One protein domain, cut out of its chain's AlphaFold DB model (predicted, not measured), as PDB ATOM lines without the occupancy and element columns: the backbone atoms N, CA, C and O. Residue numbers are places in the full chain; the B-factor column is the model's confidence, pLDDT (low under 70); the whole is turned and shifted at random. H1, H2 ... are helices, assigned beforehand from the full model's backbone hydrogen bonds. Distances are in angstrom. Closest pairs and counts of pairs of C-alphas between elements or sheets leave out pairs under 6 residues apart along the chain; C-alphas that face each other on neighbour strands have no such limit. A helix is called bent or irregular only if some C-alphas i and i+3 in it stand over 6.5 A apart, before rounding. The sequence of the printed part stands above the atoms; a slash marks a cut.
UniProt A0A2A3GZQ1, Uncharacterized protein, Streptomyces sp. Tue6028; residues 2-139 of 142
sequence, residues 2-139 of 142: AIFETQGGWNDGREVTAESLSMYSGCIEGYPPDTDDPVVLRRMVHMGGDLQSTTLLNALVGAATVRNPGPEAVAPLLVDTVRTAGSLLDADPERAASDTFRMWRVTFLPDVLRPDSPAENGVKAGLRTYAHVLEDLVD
ATOM      1  N   ALA A   2      35.035 -16.450 -30.732       56.22
ATOM      2  CA  ALA A   2      33.635 -15.999 -30.817       56.22
ATOM      3  C   ALA A   2      32.607 -16.904 -30.097       56.22
ATOM      4  O   ALA A   2      31.735 -16.394 -29.408       56.22
ATOM      5  N   ILE A   3      32.727 -18.236 -30.181       51.44
ATOM      6  CA  ILE A   3      31.810 -19.174 -29.494       51.44
ATOM      7  C   ILE A   3      31.831 -18.973 -27.966       51.44
ATOM      8  O   ILE A   3      30.773 -18.898 -27.350       51.44
ATOM      9  N   PHE A   4      33.016 -18.783 -27.374       49.50
ATOM     10  CA  PHE A   4      33.186 -18.551 -25.933       49.50
ATOM     11  C   PHE A   4      32.591 -17.206 -25.485       49.50
ATOM     12  O   PHE A   4      31.954 -17.126 -24.440       49.50
ATOM     13  N   GLU A   5      32.746 -16.158 -26.299       51.59
ATOM     14  CA  GLU A   5      32.186 -14.825 -26.028       51.59
ATOM     15  C   GLU A   5      30.660 -14.790 -26.195       51.59
ATOM     16  O   GLU A   5      29.960 -14.109 -25.448       51.59
ATOM     17  N   THR A   6      30.122 -15.567 -27.138       55.84
ATOM     18  CA  THR A   6      28.678 -15.604 -27.408       55.84
ATOM     19  C   THR A   6      27.916 -16.363 -26.320       55.84
ATOM     20  O   THR A   6      26.736 -16.085 -26.114       55.84
ATOM     21  N   GLN A   7      28.560 -17.301 -25.616       55.94
ATOM     22  CA  GLN A   7      27.944 -18.228 -24.652       55.94
ATOM     23  C   GLN A   7      28.104 -17.826 -23.164       55.94
ATOM     24  O   GLN A   7      27.481 -18.438 -22.303       55.94
ATOM     25  N   GLY A   8      28.874 -16.782 -22.835       47.84
ATOM     26  CA  GLY A   8      29.294 -16.439 -21.460       47.84
ATOM     27  C   GLY A   8      28.260 -15.820 -20.491       47.84
ATOM     28  O   GLY A   8      28.655 -15.025 -19.642       47.84
ATOM     29  N   GLY A   9      26.961 -16.137 -20.584       52.50
ATOM     30  CA  GLY A   9      25.912 -15.616 -19.682       52.50
ATOM     31  C   GLY A   9      25.065 -16.739 -19.068       52.50
ATOM     32  O   GLY A   9      24.370 -17.439 -19.795       52.50
ATOM     33  N   TRP A  10      25.139 -16.923 -17.746       50.22
ATOM     34  CA  TRP A  10      24.873 -18.208 -17.068       50.22
ATOM     35  C   TRP A  10      23.469 -18.395 -16.450       50.22
ATOM     36  O   TRP A  10      23.242 -19.386 -15.767       50.22
ATOM     37  N   ASN A  11      22.526 -17.461 -16.616       49.69
ATOM     38  CA  ASN A  11      21.283 -17.464 -15.825       49.69
ATOM     39  C   ASN A  11      20.097 -16.810 -16.558       49.69
ATOM     40  O   ASN A  11      19.696 -15.729 -16.163       49.69
ATOM     41  N   ASP A  12      19.632 -17.378 -17.675       48.75
ATOM     42  CA  ASP A  12      18.217 -17.363 -18.122       48.75
ATOM     43  C   ASP A  12      18.097 -17.591 -19.640       48.75
ATOM     44  O   ASP A  12      18.795 -16.978 -20.451       48.75
ATOM     45  N   GLY A  13      17.159 -18.459 -20.033       53.34
ATOM     46  CA  GLY A  13      16.577 -18.477 -21.382       53.34
ATOM     47  C   GLY A  13      17.456 -18.962 -22.540       53.34
ATOM     48  O   GLY A  13      17.099 -18.703 -23.688       53.34
ATOM     49  N   ARG A  14      18.580 -19.649 -22.289       62.50
ATOM     50  CA  ARG A  14      19.421 -20.207 -23.364       62.50
ATOM     51  C   ARG A  14      19.162 -21.687 -23.605       62.50
ATOM     52  O   ARG A  14      19.137 -22.490 -22.678       62.50
ATOM     53  N   GLU A  15      19.018 -22.017 -24.880       67.44
ATOM     54  CA  GLU A  15      18.995 -23.384 -25.381       67.44
ATOM     55  C   GLU A  15      20.348 -24.060 -25.106       67.44
ATOM     56  O   GLU A  15      21.410 -23.488 -25.370       67.44
ATOM     57  N   VAL A  16      20.317 -25.268 -24.539       74.94
ATOM     58  CA  VAL A  16      21.515 -26.095 -24.357       74.94
ATOM     59  C   VAL A  16      21.858 -26.703 -25.713       74.94
ATOM     60  O   VAL A  16      21.214 -27.655 -26.146       74.94
ATOM     61  N   THR A  17      22.843 -26.124 -26.400       83.38
ATOM     62  CA  THR A  17      23.280 -26.584 -27.726       83.38
ATOM     63  C   THR A  17      24.474 -27.535 -27.644       83.38
ATOM     64  O   THR A  17      25.173 -27.599 -26.628       83.38
ATOM     65  N   ALA A  18      24.760 -28.235 -28.744       82.25
ATOM     66  CA  ALA A  18      25.960 -29.056 -28.896       82.25
ATOM     67  C   ALA A  18      27.250 -28.258 -28.634       82.25
ATOM     68  O   ALA A  18      28.152 -28.741 -27.954       82.25
ATOM     69  N   GLU A  19      27.323 -27.007 -29.094       83.38
ATOM     70  CA  GLU A  19      28.464 -26.118 -28.855       83.38
ATOM     71  C   GLU A  19      28.605 -25.743 -27.378       83.38
ATOM     72  O   GLU A  19      29.726 -25.692 -26.872       83.38
ATOM     73  N   SER A  20      27.481 -25.501 -26.691       80.69
ATOM     74  CA  SER A  20      27.463 -25.243 -25.246       80.69
ATOM     75  C   SER A  20      28.043 -26.432 -24.489       80.69
ATOM     76  O   SER A  20      28.987 -26.291 -23.709       80.69
ATOM     77  N   LEU A  21      27.543 -27.631 -24.793       83.81
ATOM     78  CA  LEU A  21      28.019 -28.864 -24.183       83.81
ATOM     79  C   LEU A  21      29.495 -29.112 -24.501       83.81
ATOM     80  O   LEU A  21      30.244 -29.420 -23.583       83.81
ATOM     81  N   SER A  22      29.942 -28.921 -25.749       87.31
ATOM     82  CA  SER A  22      31.355 -29.086 -26.119       87.31
ATOM     83  C   SER A  22      32.263 -28.154 -25.329       87.31
ATOM     84  O   SER A  22      33.319 -28.575 -24.862       87.31
ATOM     85  N   MET A  23      31.849 -26.897 -25.158       84.25
ATOM     86  CA  MET A  23      32.605 -25.906 -24.403       84.25
ATOM     87  C   MET A  23      32.762 -26.323 -22.938       84.25
ATOM     88  O   MET A  23      33.866 -26.256 -22.397       84.25
ATOM     89  N   TYR A  24      31.677 -26.769 -22.301       82.12
ATOM     90  CA  TYR A  24      31.694 -27.133 -20.885       82.12
ATOM     91  C   TYR A  24      32.209 -28.548 -20.614       82.12
ATOM     92  O   TYR A  24      32.681 -28.795 -19.514       82.12
ATOM     93  N   SER A  25      32.209 -29.449 -21.597       85.31
ATOM     94  CA  SER A  25      32.800 -30.788 -21.489       85.31
ATOM     95  C   SER A  25      34.281 -30.836 -21.890       85.31
ATOM     96  O   SER A  25      34.835 -31.921 -22.077       85.31
ATOM     97  N   GLY A  26      34.920 -29.680 -22.102       82.69
ATOM     98  CA  GLY A  26      36.342 -29.586 -22.442       82.69
ATOM     99  C   GLY A  26      36.708 -30.085 -23.844       82.69
ATOM    100  O   GLY A  26      37.855 -30.460 -24.065       82.69
ATOM    101  N   CYS A  27      35.756 -30.109 -24.782       86.31
ATOM    102  CA  CYS A  27      35.962 -30.557 -26.165       86.31
ATOM    103  C   CYS A  27      36.590 -31.964 -26.295       86.31
ATOM    104  O   CYS A  27      37.341 -32.212 -27.236       86.31
ATOM    105  N   ILE A  28      36.311 -32.874 -25.351       85.19
ATOM    106  CA  ILE A  28      36.789 -34.269 -25.412       85.19
ATOM    107  C   ILE A  28      36.181 -35.011 -26.609       85.19
ATOM    108  O   ILE A  28      36.868 -35.791 -27.269       85.19
ATOM    109  N   GLU A  29      34.903 -34.765 -26.887       88.00
ATOM    110  CA  GLU A  29      34.209 -35.344 -28.036       88.00
ATOM    111  C   GLU A  29      34.587 -34.600 -29.328       88.00
ATOM    112  O   GLU A  29      34.810 -33.385 -29.327       88.00
ATOM    113  N   GLY A  30      34.662 -35.339 -30.441       85.88
ATOM    114  CA  GLY A  30      34.966 -34.767 -31.755       85.88
ATOM    115  C   GLY A  30      33.923 -33.728 -32.172       85.88
ATOM    116  O   GLY A  30      32.745 -33.898 -31.888       85.88
ATOM    117  N   TYR A  31      34.345 -32.645 -32.833       85.00
ATOM    118  CA  TYR A  31      33.444 -31.557 -33.224       85.00
ATOM    119  C   TYR A  31      32.942 -31.709 -34.679       85.00
ATOM    120  O   TYR A  31      33.779 -31.863 -35.576       85.00
ATOM    121  N   PRO A  32      31.625 -31.585 -34.947       85.38
ATOM    122  CA  PRO A  32      30.547 -31.419 -33.967       85.38
ATOM    123  C   PRO A  32      30.280 -32.725 -33.196       85.38
ATOM    124  O   PRO A  32      30.376 -33.797 -33.797       85.38
ATOM    125  N   PRO A  33      29.954 -32.654 -31.892       86.81
ATOM    126  CA  PRO A  33      29.630 -33.851 -31.124       86.81
ATOM    127  C   PRO A  33      28.318 -34.459 -31.624       86.81
ATOM    128  O   PRO A  33      27.387 -33.738 -31.990       86.81
ATOM    129  N   ASP A  34      28.231 -35.785 -31.593       90.69
ATOM    130  CA  ASP A  34      26.997 -36.511 -31.892       90.69
ATOM    131  C   ASP A  34      26.058 -36.472 -30.678       90.69
ATOM    132  O   ASP A  34      26.001 -37.402 -29.878       90.69
ATOM    133  N   THR A  35      25.357 -35.353 -30.487       88.00
ATOM    134  CA  THR A  35      24.427 -35.184 -29.355       88.00
ATOM    135  C   THR A  35      23.145 -36.005 -29.482       88.00
ATOM    136  O   THR A  35      22.383 -36.058 -28.516       88.00
ATOM    137  N   ASP A  36      22.908 -36.640 -30.634       90.12
ATOM    138  CA  ASP A  36      21.816 -37.600 -30.810       90.12
ATOM    139  C   ASP A  36      22.167 -38.962 -30.181       90.12
ATOM    140  O   ASP A  36      21.266 -39.717 -29.800       90.12
ATOM    141  N   ASP A  37      23.461 -39.266 -29.996       92.25
ATOM    142  CA  ASP A  37      23.910 -40.410 -29.201       92.25
ATOM    143  C   ASP A  37      23.802 -40.092 -27.689       92.25
ATOM    144  O   ASP A  37      24.561 -39.273 -27.148       92.25
ATOM    145  N   PRO A  38      22.908 -40.770 -26.940       91.25
ATOM    146  CA  PRO A  38      22.735 -40.530 -25.509       91.25
ATOM    147  C   PRO A  38      23.988 -40.843 -24.678       91.25
ATOM    148  O   PRO A  38      24.135 -40.315 -23.573       91.25
ATOM    149  N   VAL A  39      24.893 -41.697 -25.169       92.38
ATOM    150  CA  VAL A  39      26.163 -41.999 -24.497       92.38
ATOM    151  C   VAL A  39      27.109 -40.807 -24.590       92.38
ATOM    152  O   VAL A  39      27.704 -40.433 -23.576       92.38
ATOM    153  N   VAL A  40      27.219 -40.194 -25.772       91.81
ATOM    154  CA  VAL A  40      28.016 -38.979 -26.004       91.81
ATOM    155  C   VAL A  40      27.460 -37.838 -25.157       91.81
ATOM    156  O   VAL A  40      28.192 -37.246 -24.362       91.81
ATOM    157  N   LEU A  41      26.145 -37.606 -25.216       90.56
ATOM    158  CA  LEU A  41      25.484 -36.564 -24.431       90.56
ATOM    159  C   LEU A  41      25.724 -36.735 -22.921       90.56
ATOM    160  O   LEU A  41      26.107 -35.781 -22.241       90.56
ATOM    161  N   ARG A  42      25.559 -37.954 -22.385       90.31
ATOM    162  CA  ARG A  42      25.785 -38.232 -20.957       90.31
ATOM    163  C   ARG A  42      27.232 -37.966 -20.548       90.31
ATOM    164  O   ARG A  42      27.455 -37.356 -19.506       90.31
ATOM    165  N   ARG A  43      28.212 -38.388 -21.353       91.19
ATOM    166  CA  ARG A  43      29.636 -38.126 -21.076       91.19
ATOM    167  C   ARG A  43      29.933 -36.634 -21.018       91.19
ATOM    168  O   ARG A  43      30.602 -36.191 -20.089       91.19
ATOM    169  N   MET A  44      29.409 -35.869 -21.973       92.06
ATOM    170  CA  MET A  44      29.611 -34.422 -22.016       92.06
ATOM    171  C   MET A  44      29.012 -33.726 -20.791       92.06
ATOM    172  O   MET A  44      29.681 -32.903 -20.167       92.06
ATOM    173  N   VAL A  45      27.781 -34.092 -20.417       89.94
ATOM    174  CA  VAL A  45      27.102 -33.546 -19.232       89.94
ATOM    175  C   VAL A  45      27.852 -33.899 -17.949       89.94
ATOM    176  O   VAL A  45      28.049 -33.017 -17.119       89.94
ATOM    177  N   HIS A  46      28.314 -35.143 -17.795       90.06
ATOM    178  CA  HIS A  46      29.079 -35.560 -16.615       90.06
ATOM    179  C   HIS A  46      30.396 -34.787 -16.501       90.06
ATOM    180  O   HIS A  46      30.657 -34.189 -15.464       90.06
ATOM    181  N   MET A  47      31.172 -34.705 -17.586       90.88
ATOM    182  CA  MET A  47      32.430 -33.952 -17.595       90.88
ATOM    183  C   MET A  47      32.211 -32.468 -17.265       90.88
ATOM    184  O   MET A  47      32.960 -31.875 -16.487       90.88
ATOM    185  N   GLY A  48      31.163 -31.861 -17.832       90.00
ATOM    186  CA  GLY A  48      30.773 -30.498 -17.479       90.00
ATOM    187  C   GLY A  48      30.395 -30.374 -16.005       90.00
ATOM    188  O   GLY A  48      30.850 -29.453 -15.332       90.00
ATOM    189  N   GLY A  49      29.624 -31.326 -15.482       90.75
ATOM    190  CA  GLY A  49      29.251 -31.409 -14.074       90.75
ATOM    191  C   GLY A  49      30.451 -31.477 -13.127       90.75
ATOM    192  O   GLY A  49      30.489 -30.732 -12.146       90.75
ATOM    193  N   ASP A  50      31.459 -32.286 -13.451       92.19
ATOM    194  CA  ASP A  50      32.692 -32.410 -12.666       92.19
ATOM    195  C   ASP A  50      33.437 -31.064 -12.596       92.19
ATOM    196  O   ASP A  50      33.813 -30.585 -11.515       92.19
ATOM    197  N   LEU A  51      33.610 -30.403 -13.749       91.12
ATOM    198  CA  LEU A  51      34.280 -29.102 -13.852       91.12
ATOM    199  C   LEU A  51      33.518 -27.998 -13.104       91.12
ATOM    200  O   LEU A  51      34.128 -27.181 -12.401       91.12
ATOM    201  N   GLN A  52      32.187 -27.982 -13.217       91.31
ATOM    202  CA  GLN A  52      31.345 -27.014 -12.515       91.31
ATOM    203  C   GLN A  52      31.344 -27.255 -11.004       91.31
ATOM    204  O   GLN A  52      31.474 -26.295 -10.246       91.31
ATOM    205  N   SER A  53      31.295 -28.508 -10.548       95.12
ATOM    206  CA  SER A  53      31.351 -28.851  -9.117       95.12
ATOM    207  C   SER A  53      32.685 -28.439  -8.492       95.12
ATOM    208  O   SER A  53      32.730 -27.886  -7.394       95.12
ATOM    209  N   THR A  54      33.779 -28.609  -9.232       96.75
ATOM    210  CA  THR A  54      35.117 -28.187  -8.793       96.75
ATOM    211  C   THR A  54      35.250 -26.667  -8.733       96.75
ATOM    212  O   THR A  54      35.810 -26.122  -7.778       96.75
ATOM    213  N   THR A  55      34.678 -25.961  -9.710       95.44
ATOM    214  CA  THR A  55      34.617 -24.491  -9.709       95.44
ATOM    215  C   THR A  55      33.741 -23.962  -8.570       95.44
ATOM    216  O   THR A  55      34.119 -23.002  -7.897       95.44
ATOM    217  N   LEU A  56      32.608 -24.619  -8.307       96.25
ATOM    218  CA  LEU A  56      31.720 -24.324  -7.187       96.25
ATOM    219  C   LEU A  56      32.458 -24.467  -5.853       96.25
ATOM    220  O   LEU A  56      32.461 -23.522  -5.063       96.25
ATOM    221  N   LEU A  57      33.132 -25.598  -5.621       98.00
ATOM    222  CA  LEU A  57      33.914 -25.809  -4.403       98.00
ATOM    223  C   LEU A  57      34.981 -24.719  -4.233       98.00
ATOM    224  O   LEU A  57      35.108 -24.152  -3.148       98.00
ATOM    225  N   ASN A  58      35.691 -24.356  -5.307       97.56
ATOM    226  CA  ASN A  58      36.680 -23.281  -5.261       97.56
ATOM    227  C   ASN A  58      36.075 -21.935  -4.843       97.56
ATOM    228  O   ASN A  58      36.623 -21.247  -3.981       97.56
ATOM    229  N   ALA A  59      34.934 -21.564  -5.427       96.69
ATOM    230  CA  ALA A  59      34.246 -20.323  -5.093       96.69
ATOM    231  C   ALA A  59      33.790 -20.306  -3.627       96.69
ATOM    232  O   ALA A  59      33.959 -19.298  -2.936       96.69
ATOM    233  N   LEU A  60      33.263 -21.429  -3.132       97.12
ATOM    234  CA  LEU A  60      32.818 -21.556  -1.749       97.12
ATOM    235  C   LEU A  60      33.984 -21.490  -0.755       97.12
ATOM    236  O   LEU A  60      33.911 -20.733   0.212       97.12
ATOM    237  N   VAL A  61      35.077 -22.219  -1.005       96.94
ATOM    238  CA  VAL A  61      36.284 -22.175  -0.163       96.94
ATOM    239  C   VAL A  61      36.908 -20.780  -0.186       96.94
ATOM    240  O   VAL A  61      37.294 -20.261   0.863       96.94
ATOM    241  N   GLY A  62      36.967 -20.132  -1.352       94.50
ATOM    242  CA  GLY A  62      37.433 -18.752  -1.472       94.50
ATOM    243  C   GLY A  62      36.583 -17.785  -0.645       94.50
ATOM    244  O   GLY A  62      37.116 -17.006   0.146       94.50
ATOM    245  N   ALA A  63      35.253 -17.882  -0.748       94.25
ATOM    246  CA  ALA A  63      34.335 -17.071   0.049       94.25
ATOM    247  C   ALA A  63      34.489 -17.327   1.557       94.25
ATOM    248  O   ALA A  63      34.493 -16.379   2.347       94.25
ATOM    249  N   ALA A  64      34.645 -18.588   1.958       94.25
ATOM    250  CA  ALA A  64      34.837 -18.977   3.347       94.25
ATOM    251  C   ALA A  64      36.187 -18.481   3.894       94.25
ATOM    252  O   ALA A  64      36.244 -17.957   5.003       94.25
ATOM    253  N   THR A  65      37.247 -18.521   3.084       90.94
ATOM    254  CA  THR A  65      38.571 -17.984   3.436       90.94
ATOM    255  C   THR A  65      38.522 -16.474   3.680       90.94
ATOM    256  O   THR A  65      39.106 -15.990   4.644       90.94
ATOM    257  N   VAL A  66      37.785 -15.723   2.853       89.25
ATOM    258  CA  VAL A  66      37.641 -14.263   3.009       89.25
ATOM    259  C   VAL A  66      36.771 -13.898   4.213       89.25
ATOM    260  O   VAL A  66      37.087 -12.965   4.946       89.25
ATOM    261  N   ARG A  67      35.656 -14.608   4.420       89.00
ATOM    262  CA  ARG A  67      34.698 -14.303   5.498       89.00
ATOM    263  C   ARG A  67      35.110 -14.869   6.856       89.00
ATOM    264  O   ARG A  67      34.572 -14.434   7.868       89.00
ATOM    265  N   ASN A  68      36.030 -15.831   6.862       87.12
ATOM    266  CA  ASN A  68      36.569 -16.526   8.027       87.12
ATOM    267  C   ASN A  68      35.523 -16.924   9.098       87.12
ATOM    268  O   ASN A  68      35.666 -16.569  10.267       87.12
ATOM    269  N   PRO A  69      34.464 -17.669   8.731       87.81
ATOM    270  CA  PRO A  69      33.435 -18.114   9.675       87.81
ATOM    271  C   PRO A  69      33.897 -19.254  10.604       87.81
ATOM    272  O   PRO A  69      33.153 -19.639  11.502       87.81
ATOM    273  N   GLY A  70      35.097 -19.804  10.388       91.12
ATOM    274  CA  GLY A  70      35.593 -21.012  11.051       91.12
ATOM    275  C   GLY A  70      35.544 -22.235  10.117       91.12
ATOM    276  O   GLY A  70      34.454 -22.615   9.686       91.12
ATOM    277  N   PRO A  71      36.690 -22.867   9.797       91.44
ATOM    278  CA  PRO A  71      36.756 -24.015   8.886       91.44
ATOM    279  C   PRO A  71      35.896 -25.206   9.315       91.44
ATOM    280  O   PRO A  71      35.121 -25.695   8.502       91.44
ATOM    281  N   GLU A  72      35.939 -25.593  10.590       92.00
ATOM    282  CA  GLU A  72      35.176 -26.733  11.129       92.00
ATOM    283  C   GLU A  72      33.657 -26.566  11.002       92.00
ATOM    284  O   GLU A  72      32.925 -27.522  10.770       92.00
ATOM    285  N   ALA A  73      33.167 -25.332  11.140       90.94
ATOM    286  CA  ALA A  73      31.737 -25.050  11.062       90.94
ATOM    287  C   ALA A  73      31.222 -25.059   9.616       90.94
ATOM    288  O   ALA A  73      30.065 -25.394   9.372       90.94
ATOM    289  N   VAL A  74      32.063 -24.660   8.656       95.81
ATOM    290  CA  VAL A  74      31.646 -24.468   7.261       95.81
ATOM    291  C   VAL A  74      32.014 -25.637   6.364       95.81
ATOM    292  O   VAL A  74      31.264 -25.913   5.436       95.81
ATOM    293  N   ALA A  75      33.103 -26.355   6.633       96.00
ATOM    294  CA  ALA A  75      33.539 -27.470   5.798       96.00
ATOM    295  C   ALA A  75      32.448 -28.543   5.582       96.00
ATOM    296  O   ALA A  75      32.243 -28.902   4.422       96.00
ATOM    297  N   PRO A  76      31.658 -28.964   6.595       96.75
ATOM    298  CA  PRO A  76      30.538 -29.882   6.369       96.75
ATOM    299  C   PRO A  76      29.505 -29.334   5.374       96.75
ATOM    300  O   PRO A  76      29.067 -30.049   4.482       96.75
ATOM    301  N   LEU A  77      29.183 -28.036   5.453       97.31
ATOM    302  CA  LEU A  77      28.240 -27.384   4.534       97.31
ATOM    303  C   LEU A  77      28.780 -27.325   3.099       97.31
ATOM    304  O   LEU A  77      28.011 -27.441   2.142       97.31
ATOM    305  N   LEU A  78      30.095 -27.139   2.937       97.44
ATOM    306  CA  LEU A  78      30.735 -27.175   1.621       97.44
ATOM    307  C   LEU A  78      30.607 -28.564   0.999       97.44
ATOM    308  O   LEU A  78      30.190 -28.684  -0.152       97.44
ATOM    309  N   VAL A  79      30.919 -29.601   1.777       97.31
ATOM    310  CA  VAL A  79      30.817 -30.997   1.342       97.31
ATOM    311  C   VAL A  79      29.373 -31.351   0.996       97.31
ATOM    312  O   VAL A  79      29.124 -31.877  -0.084       97.31
ATOM    313  N   ASP A  80      28.406 -30.998   1.842       97.69
ATOM    314  CA  ASP A  80      26.989 -31.290   1.596       97.69
ATOM    315  C   ASP A  80      26.450 -30.581   0.347       97.69
ATOM    316  O   ASP A  80      25.635 -31.141  -0.396       97.69
ATOM    317  N   THR A  81      26.948 -29.375   0.057       97.38
ATOM    318  CA  THR A  81      26.630 -28.664  -1.189       97.38
ATOM    319  C   THR A  81      27.129 -29.444  -2.409       97.38
ATOM    320  O   THR A  81      26.384 -29.623  -3.373       97.38
ATOM    321  N   VAL A  82      28.363 -29.957  -2.359       97.06
ATOM    322  CA  VAL A  82      28.943 -30.771  -3.439       97.06
ATOM    323  C   VAL A  82      28.222 -32.116  -3.577       97.06
ATOM    324  O   VAL A  82      27.897 -32.510  -4.694       97.06
ATOM    325  N   ARG A  83      27.892 -32.790  -2.468       96.38
ATOM    326  CA  ARG A  83      27.088 -34.028  -2.476       96.38
ATOM    327  C   ARG A  83      25.744 -33.812  -3.165       96.38
ATOM    328  O   ARG A  83      25.353 -34.602  -4.021       96.38
ATOM    329  N   THR A  84      25.068 -32.715  -2.824       96.19
ATOM    330  CA  THR A  84      23.784 -32.334  -3.426       96.19
ATOM    331  C   THR A  84      23.933 -32.100  -4.928       96.19
ATOM    332  O   THR A  84      23.140 -32.627  -5.705       96.19
ATOM    333  N   ALA A  85      24.968 -31.368  -5.350       92.56
ATOM    334  CA  ALA A  85      25.258 -31.156  -6.767       92.56
ATOM    335  C   ALA A  85      25.522 -32.480  -7.509       92.56
ATOM    336  O   ALA A  85      24.966 -32.696  -8.582       92.56
ATOM    337  N   GLY A  86      26.289 -33.396  -6.910       92.25
ATOM    338  CA  GLY A  86      26.530 -34.733  -7.456       92.25
ATOM    339  C   GLY A  86      25.251 -35.563  -7.598       92.25
ATOM    340  O   GLY A  86      25.022 -36.168  -8.641       92.25
ATOM    341  N   SER A  87      24.364 -35.533  -6.599       92.69
ATOM    342  CA  SER A  87      23.075 -36.237  -6.667       92.69
ATOM    343  C   SER A  87      22.162 -35.710  -7.780       92.69
ATOM    344  O   SER A  87      21.445 -36.491  -8.397       92.69
ATOM    345  N   LEU A  88      22.206 -34.405  -8.086       90.19
ATOM    346  CA  LEU A  88      21.473 -33.835  -9.229       90.19
ATOM    347  C   LEU A  88      21.977 -34.363 -10.583       90.19
ATOM    348  O   LEU A  88      21.242 -34.310 -11.567       90.19
ATOM    349  N   LEU A  89      23.208 -34.871 -10.626       87.12
ATOM    350  CA  LEU A  89      23.850 -35.467 -11.797       87.12
ATOM    351  C   LEU A  89      23.782 -37.002 -11.797       87.12
ATOM    352  O   LEU A  89      24.480 -37.637 -12.585       87.12
ATOM    353  N   ASP A  90      22.967 -37.602 -10.923       88.62
ATOM    354  CA  ASP A  90      22.849 -39.060 -10.759       88.62
ATOM    355  C   ASP A  90      24.188 -39.741 -10.391       88.62
ATOM    356  O   ASP A  90      24.432 -40.910 -10.694       88.62
ATOM    357  N   ALA A  91      25.090 -38.997  -9.739       89.75
ATOM    358  CA  ALA A  91      26.340 -39.520  -9.204       89.75
ATOM    359  C   ALA A  91      26.175 -39.968  -7.744       89.75
ATOM    360  O   ALA A  91      25.383 -39.406  -6.983       89.75
ATOM    361  N   ASP A  92      26.982 -40.950  -7.330       94.44
ATOM    362  CA  ASP A  92      27.113 -41.304  -5.916       94.44
ATOM    363  C   ASP A  92      27.633 -40.086  -5.125       94.44
ATOM    364  O   ASP A  92      28.677 -39.534  -5.490       94.44
ATOM    365  N   PRO A  93      26.928 -39.633  -4.072       93.94
ATOM    366  CA  PRO A  93      27.235 -38.368  -3.410       93.94
ATOM    367  C   PRO A  93      28.599 -38.376  -2.713       93.94
ATOM    368  O   PRO A  93      29.311 -37.373  -2.766       93.94
ATOM    369  N   GLU A  94      28.987 -39.491  -2.089       94.56
ATOM    370  CA  GLU A  94      30.273 -39.590  -1.389       94.56
ATOM    371  C   GLU A  94      31.435 -39.580  -2.375       94.56
ATOM    372  O   GLU A  94      32.411 -38.845  -2.207       94.56
ATOM    373  N   ARG A  95      31.296 -40.331  -3.468       93.56
ATOM    374  CA  ARG A  95      32.264 -40.300  -4.554       93.56
ATOM    375  C   ARG A  95      32.350 -38.920  -5.199       93.56
ATOM    376  O   ARG A  95      33.457 -38.444  -5.425       93.56
ATOM    377  N   ALA A  96      31.220 -38.261  -5.453       94.06
ATOM    378  CA  ALA A  96      31.194 -36.919  -6.030       94.06
ATOM    379  C   ALA A  96      31.939 -35.907  -5.144       94.06
ATOM    380  O   ALA A  96      32.721 -35.105  -5.655       94.06
ATOM    381  N   ALA A  97      31.753 -35.973  -3.821       96.44
ATOM    382  CA  ALA A  97      32.493 -35.148  -2.871       96.44
ATOM    383  C   ALA A  97      34.005 -35.427  -2.908       96.44
ATOM    384  O   ALA A  97      34.795 -34.486  -3.033       96.44
ATOM    385  N   SER A  98      34.405 -36.700  -2.857       96.44
ATOM    386  CA  SER A  98      35.816 -37.108  -2.883       96.44
ATOM    387  C   SER A  98      36.514 -36.722  -4.198       96.44
ATOM    388  O   SER A  98      37.573 -36.091  -4.186       96.44
ATOM    389  N   ASP A  99      35.895 -37.017  -5.345       95.88
ATOM    390  CA  ASP A  99      36.446 -36.721  -6.671       95.88
ATOM    391  C   ASP A  99      36.515 -35.200  -6.918       95.88
ATOM    392  O   ASP A  99      37.543 -34.697  -7.382       95.88
ATOM    393  N   THR A 100      35.491 -34.438  -6.507       97.44
ATOM    394  CA  THR A 100      35.504 -32.964  -6.583       97.44
ATOM    395  C   THR A 100      36.605 -32.366  -5.712       97.44
ATOM    396  O   THR A 100      37.323 -31.470  -6.157       97.44
ATOM    397  N   PHE A 101      36.785 -32.858  -4.482       97.62
ATOM    398  CA  PHE A 101      37.865 -32.404  -3.602       97.62
ATOM    399  C   PHE A 101      39.243 -32.677  -4.214       97.62
ATOM    400  O   PHE A 101      40.090 -31.779  -4.269       97.62
ATOM    401  N   ARG A 102      39.460 -33.890  -4.734       97.00
ATOM    402  CA  ARG A 102      40.710 -34.260  -5.410       97.00
ATOM    403  C   ARG A 102      40.972 -33.367  -6.616       97.00
ATOM    404  O   ARG A 102      42.085 -32.852  -6.745       97.00
ATOM    405  N   MET A 103      39.962 -33.138  -7.458       97.00
ATOM    406  CA  MET A 103      40.091 -32.283  -8.637       97.00
ATOM    407  C   MET A 103      40.349 -30.823  -8.252       97.00
ATOM    408  O   MET A 103      41.246 -30.195  -8.813       97.00
ATOM    409  N   TRP A 104      39.650 -30.293  -7.248       97.75
ATOM    410  CA  TRP A 104      39.889 -28.950  -6.719       97.75
ATOM    411  C   TRP A 104      41.327 -28.780  -6.225       97.75
ATOM    412  O   TRP A 104      42.004 -27.815  -6.595       97.75
ATOM    413  N   ARG A 105      41.821 -29.756  -5.452       96.38
ATOM    414  CA  ARG A 105      43.175 -29.747  -4.897       96.38
ATOM    415  C   ARG A 105      44.240 -29.670  -5.980       96.38
ATOM    416  O   ARG A 105      45.213 -28.952  -5.794       96.38
ATOM    417  N   VAL A 106      44.089 -30.395  -7.087       96.44
ATOM    418  CA  VAL A 106      45.093 -30.390  -8.167       96.44
ATOM    419  C   VAL A 106      44.916 -29.230  -9.142       96.44
ATOM    420  O   VAL A 106      45.895 -28.794  -9.737       96.44
ATOM    421  N   THR A 107      43.695 -28.714  -9.289       95.56
ATOM    422  CA  THR A 107      43.378 -27.671 -10.275       95.56
ATOM    423  C   THR A 107      43.674 -26.272  -9.744       95.56
ATOM    424  O   THR A 107      44.232 -25.458 -10.466       95.56
ATOM    425  N   PHE A 108      43.317 -25.975  -8.490       96.31
ATOM    426  CA  PHE A 108      43.364 -24.600  -7.973       96.31
ATOM    427  C   PHE A 108      44.492 -24.349  -6.978       96.31
ATOM    428  O   PHE A 108      45.080 -23.266  -6.966       96.31
ATOM    429  N   LEU A 109      44.815 -25.321  -6.121       96.25
ATOM    430  CA  LEU A 109      45.790 -25.074  -5.059       96.25
ATOM    431  C   LEU A 109      47.225 -24.860  -5.547       96.25
ATOM    432  O   LEU A 109      47.873 -23.982  -4.977       96.25
ATOM    433  N   PRO A 110      47.767 -25.576  -6.555       96.19
ATOM    434  CA  PRO A 110      49.159 -25.391  -6.962       96.19
ATOM    435  C   PRO A 110      49.454 -23.956  -7.409       96.19
ATOM    436  O   PRO A 110      50.468 -23.385  -7.005       96.19
ATOM    437  N   ASP A 111      48.529 -23.334  -8.140       94.38
ATOM    438  CA  ASP A 111      48.681 -21.971  -8.655       94.38
ATOM    439  C   ASP A 111      48.740 -20.916  -7.543       94.38
ATOM    440  O   ASP A 111      49.460 -19.912  -7.655       94.38
ATOM    441  N   VAL A 112      48.020 -21.153  -6.441       95.06
ATOM    442  CA  VAL A 112      47.941 -20.235  -5.297       95.06
ATOM    443  C   VAL A 112      49.000 -20.542  -4.236       95.06
ATOM    444  O   VAL A 112      49.581 -19.627  -3.654       95.06
ATOM    445  N   LEU A 113      49.275 -21.816  -3.962       96.19
ATOM    446  CA  LEU A 113      50.140 -22.244  -2.861       96.19
ATOM    447  C   LEU A 113      51.618 -22.329  -3.232       96.19
ATOM    448  O   LEU A 113      52.448 -22.399  -2.317       96.19
ATOM    449  N   ARG A 114      51.964 -22.297  -4.527       94.38
ATOM    450  CA  ARG A 114      53.365 -22.268  -4.958       94.38
ATOM    451  C   ARG A 114      54.135 -21.111  -4.294       94.38
ATOM    452  O   ARG A 114      53.557 -20.040  -4.037       94.38
ATOM    453  N   PRO A 115      55.428 -21.304  -3.973       93.50
ATOM    454  CA  PRO A 115      56.203 -20.316  -3.220       93.50
ATOM    455  C   PRO A 115      56.258 -18.934  -3.882       93.50
ATOM    456  O   PRO A 115      56.156 -17.926  -3.191       93.50
ATOM    457  N   ASP A 116      56.347 -18.899  -5.211       94.62
ATOM    458  CA  ASP A 116      56.427 -17.705  -6.060       94.62
ATOM    459  C   ASP A 116      55.065 -17.062  -6.371       94.62
ATOM    460  O   ASP A 116      55.015 -16.003  -6.995       94.62
ATOM    461  N   SER A 117      53.950 -17.670  -5.942       95.38
ATOM    462  CA  SER A 117      52.617 -17.104  -6.167       95.38
ATOM    463  C   SER A 117      52.472 -15.756  -5.449       95.38
ATOM    464  O   SER A 117      52.820 -15.682  -4.261       95.38
ATOM    465  N   PRO A 118      51.893 -14.726  -6.104       95.25
ATOM    466  CA  PRO A 118      51.689 -13.401  -5.517       95.25
ATOM    467  C   PRO A 118      50.600 -13.370  -4.435       95.25
ATOM    468  O   PRO A 118      50.359 -12.320  -3.847       95.25
ATOM    469  N   ALA A 119      49.917 -14.491  -4.180       93.25
ATOM    470  CA  ALA A 119      48.891 -14.572  -3.151       93.25
ATOM    471  C   ALA A 119      49.447 -14.242  -1.756       93.25
ATOM    472  O   ALA A 119      50.547 -14.658  -1.382       93.25
ATOM    473  N   GLU A 120      48.655 -13.531  -0.957       93.56
ATOM    474  CA  GLU A 120      49.023 -13.185   0.412       93.56
ATOM    475  C   GLU A 120      49.174 -14.435   1.292       93.56
ATOM    476  O   GLU A 120      48.437 -15.417   1.157       93.56
ATOM    477  N   ASN A 121      50.095 -14.388   2.260       92.38
ATOM    478  CA  ASN A 121      50.354 -15.522   3.157       92.38
ATOM    479  C   ASN A 121      49.112 -15.954   3.950       92.38
ATOM    480  O   ASN A 121      48.940 -17.148   4.188       92.38
ATOM    481  N   GLY A 122      48.235 -15.012   4.319       90.12
ATOM    482  CA  GLY A 122      46.969 -15.314   4.992       90.12
ATOM    483  C   GLY A 122      46.025 -16.147   4.120       90.12
ATOM    484  O   GLY A 122      45.476 -17.140   4.592       90.12
ATOM    485  N   VAL A 123      45.920 -15.818   2.828       91.56
ATOM    486  CA  VAL A 123      45.133 -16.592   1.853       91.56
ATOM    487  C   VAL A 123      45.720 -17.990   1.682       91.56
ATOM    488  O   VAL A 123      44.994 -18.979   1.767       91.56
ATOM    489  N   LYS A 124      47.048 -18.098   1.518       94.81
ATOM    490  CA  LYS A 124      47.727 -19.400   1.420       94.81
ATOM    491  C   LYS A 124      47.507 -20.253   2.676       94.81
ATOM    492  O   LYS A 124      47.319 -21.459   2.566       94.81
ATOM    493  N   ALA A 125      47.548 -19.650   3.864       94.44
ATOM    494  CA  ALA A 125      47.297 -20.346   5.123       94.44
ATOM    495  C   ALA A 125      45.845 -20.837   5.220       94.44
ATOM    496  O   ALA A 125      45.634 -22.018   5.482       94.44
ATOM    497  N   GLY A 126      44.865 -19.977   4.923       94.25
ATOM    498  CA  GLY A 126      43.448 -20.347   4.942       94.25
ATOM    499  C   GLY A 126      43.121 -21.490   3.982       94.25
ATOM    500  O   GLY A 126      42.471 -22.455   4.376       94.25
ATOM    501  N   LEU A 127      43.653 -21.446   2.756       95.38
ATOM    502  CA  LEU A 127      43.481 -22.526   1.781       95.38
ATOM    503  C   LEU A 127      44.084 -23.854   2.253       95.38
ATOM    504  O   LEU A 127      43.471 -24.896   2.040       95.38
ATOM    505  N   ARG A 128      45.249 -23.836   2.917       96.31
ATOM    506  CA  ARG A 128      45.822 -25.051   3.521       96.31
ATOM    507  C   ARG A 128      44.932 -25.598   4.631       96.31
ATOM    508  O   ARG A 128      44.696 -26.798   4.668       96.31
ATOM    509  N   THR A 129      44.409 -24.735   5.502       96.62
ATOM    510  CA  THR A 129      43.492 -25.162   6.564       96.62
ATOM    511  C   THR A 129      42.236 -25.808   5.987       96.62
ATOM    512  O   THR A 129      41.891 -26.911   6.396       96.62
ATOM    513  N   TYR A 130      41.588 -25.178   5.001       96.19
ATOM    514  CA  TYR A 130      40.427 -25.778   4.341       96.19
ATOM    515  C   TYR A 130      40.772 -27.081   3.621       96.19
ATOM    516  O   TYR A 130      39.980 -28.011   3.678       96.19
ATOM    517  N   ALA A 131      41.945 -27.181   2.988       96.06
ATOM    518  CA  ALA A 131      42.366 -28.419   2.340       96.06
ATOM    519  C   ALA A 131      42.460 -29.588   3.330       96.06
ATOM    520  O   ALA A 131      41.964 -30.661   3.014       96.06
ATOM    521  N   HIS A 132      43.032 -29.374   4.519       96.06
ATOM    522  CA  HIS A 132      43.134 -30.416   5.547       96.06
ATOM    523  C   HIS A 132      41.775 -30.800   6.137       96.06
ATOM    524  O   HIS A 132      41.437 -31.975   6.164       96.06
ATOM    525  N   VAL A 133      40.958 -29.819   6.536       96.38
ATOM    526  CA  VAL A 133      39.636 -30.106   7.124       96.38
ATOM    527  C   VAL A 133      38.722 -30.809   6.116       96.38
ATOM    528  O   VAL A 133      37.967 -31.703   6.480       96.38
ATOM    529  N   LEU A 134      38.777 -30.428   4.835       96.56
ATOM    530  CA  LEU A 134      38.013 -31.116   3.794       96.56
ATOM    531  C   LEU A 134      38.533 -32.538   3.551       96.56
ATOM    532  O   LEU A 134      37.710 -33.432   3.385       96.56
ATOM    533  N   GLU A 135      39.852 -32.755   3.561       96.06
ATOM    534  CA  GLU A 135      40.464 -34.087   3.425       96.06
ATOM    535  C   GLU A 135      39.947 -35.045   4.501       96.06
ATOM    536  O   GLU A 135      39.433 -36.108   4.165       96.06
ATOM    537  N   ASP A 136      39.955 -34.622   5.767       95.19
ATOM    538  CA  ASP A 136      39.460 -35.424   6.893       95.19
ATOM    539  C   ASP A 136      37.977 -35.823   6.747       95.19
ATOM    540  O   ASP A 136      37.547 -36.850   7.275       95.19
ATOM    541  N   LEU A 137      37.182 -35.028   6.020       94.75
ATOM    542  CA  LEU A 137      35.753 -35.270   5.816       94.75
ATOM    543  C   LEU A 137      35.437 -36.181   4.622       94.75
ATOM    544  O   LEU A 137      34.449 -36.913   4.684       94.75
ATOM    545  N   VAL A 138      36.200 -36.097   3.527       94.00
ATOM    546  CA  VAL A 138      35.830 -36.726   2.235       94.00
ATOM    547  C   VAL A 138      36.814 -37.781   1.739       94.00
ATOM    548  O   VAL A 138      36.481 -38.559   0.845       94.00
ATOM    549  N   ASP A 139      38.033 -37.790   2.267       84.38
ATOM    550  CA  ASP A 139      39.084 -38.741   1.905       84.38
ATOM    551  C   ASP A 139      40.095 -38.851   3.061       84.38
ATOM    552  O   ASP A 139      41.262 -38.485   2.890       84.38
TER     553      ASP A 139
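This is residues 2 to 139 of the 142 residues of an uncharacterized protein of Streptomyces sp. Tue6028 (UniProt A0A2A3GZQ1). One long helix, H3, is the spine of this model; H4 folds back along its second half as a helical hairpin, and H5 and H7 cross one side of that hairpin. The first half of H3 reaches out beyond this four-helix body, and there the short H2 packs on it, with H1 farther out and the loop of residues 9 to 16 sticking out. The printed part has 138 residues with seven named helices, H1 to H7 in order, and no named strand; its class is all helix. It is only just compact, close to loose, with a radius of gyration of the C-alphas of 16.8 A and spans of 47 by 33 by 27 A.

Find C-alpha 38 at (22.735, -40.530, -25.509); from there H3, residues 38 to 67, runs 42.3 A to C-alpha 67 at (34.698, -14.303, 5.498). H4 is residues 71 to 88, 25.7 A long, and only just irregular: C-alphas 73 and 76 are 6.8 A apart. H5 is residues 93 to 107, 20.5 A, and H6 is residues 109 to 113. H7, residues 121 to 138, runs 25.7 A to C-alpha 138 at (35.830, -36.726, 2.235). Look back before H3 for H1, residues 2 to 7, and H2, residues 18 to 24.

Start at the hairpin of H3 and H4, which touch at a shallow tilt of 17 degrees, opposite ways; their closest C-alphas, of Ser 53 and Val 82, are 6.5 A apart. With residues 50 to 58 alone H3 touches H5, closest at the C-alphas of Thr 54 and Trp 104, 5.3 A, at a steep tilt of 69 degrees, only just short of about perpendicular. H7 touches H3 at a steep tilt of 52 degrees, with residues 61 to 66 of H3 alone; the closest C-alphas are those of Thr 65 and Gly 126, 5.6 A. H5 and H7 touch at a shallow tilt of 28 degrees, opposite ways, closest at the C-alphas of Ser 98 and Val 138, 5.1 A. H6 only just touches H7, with 3 pairs of C-alphas within 8 A, the closest those of Leu 113 and Lys 124, 5.7 A. H2 touches residues 44 to 51 of H3 alone, with the C-alphas of Tyr 24 and Gly 48 closest at 4.9 A. H1 only just touches H2, with 3 such pairs, closest at Gln 7 and Ser 20, 7.1 A between C-alphas, and is apart from H3. Every O i to N i+4 pair is within hydrogen-bond range in H1, H2, H3, H5, H6 and H7; in H4 it is 12 of 14.

The C-alphas farthest apart are those of Asp 36 and Asn 121, 49.6 A. The printed part has no cut, and the link from H2 to H3, 13 residues, is long. Look for low confidence at residues 2 to 15, under 70; the mean pLDDT of the printed part is 88.5.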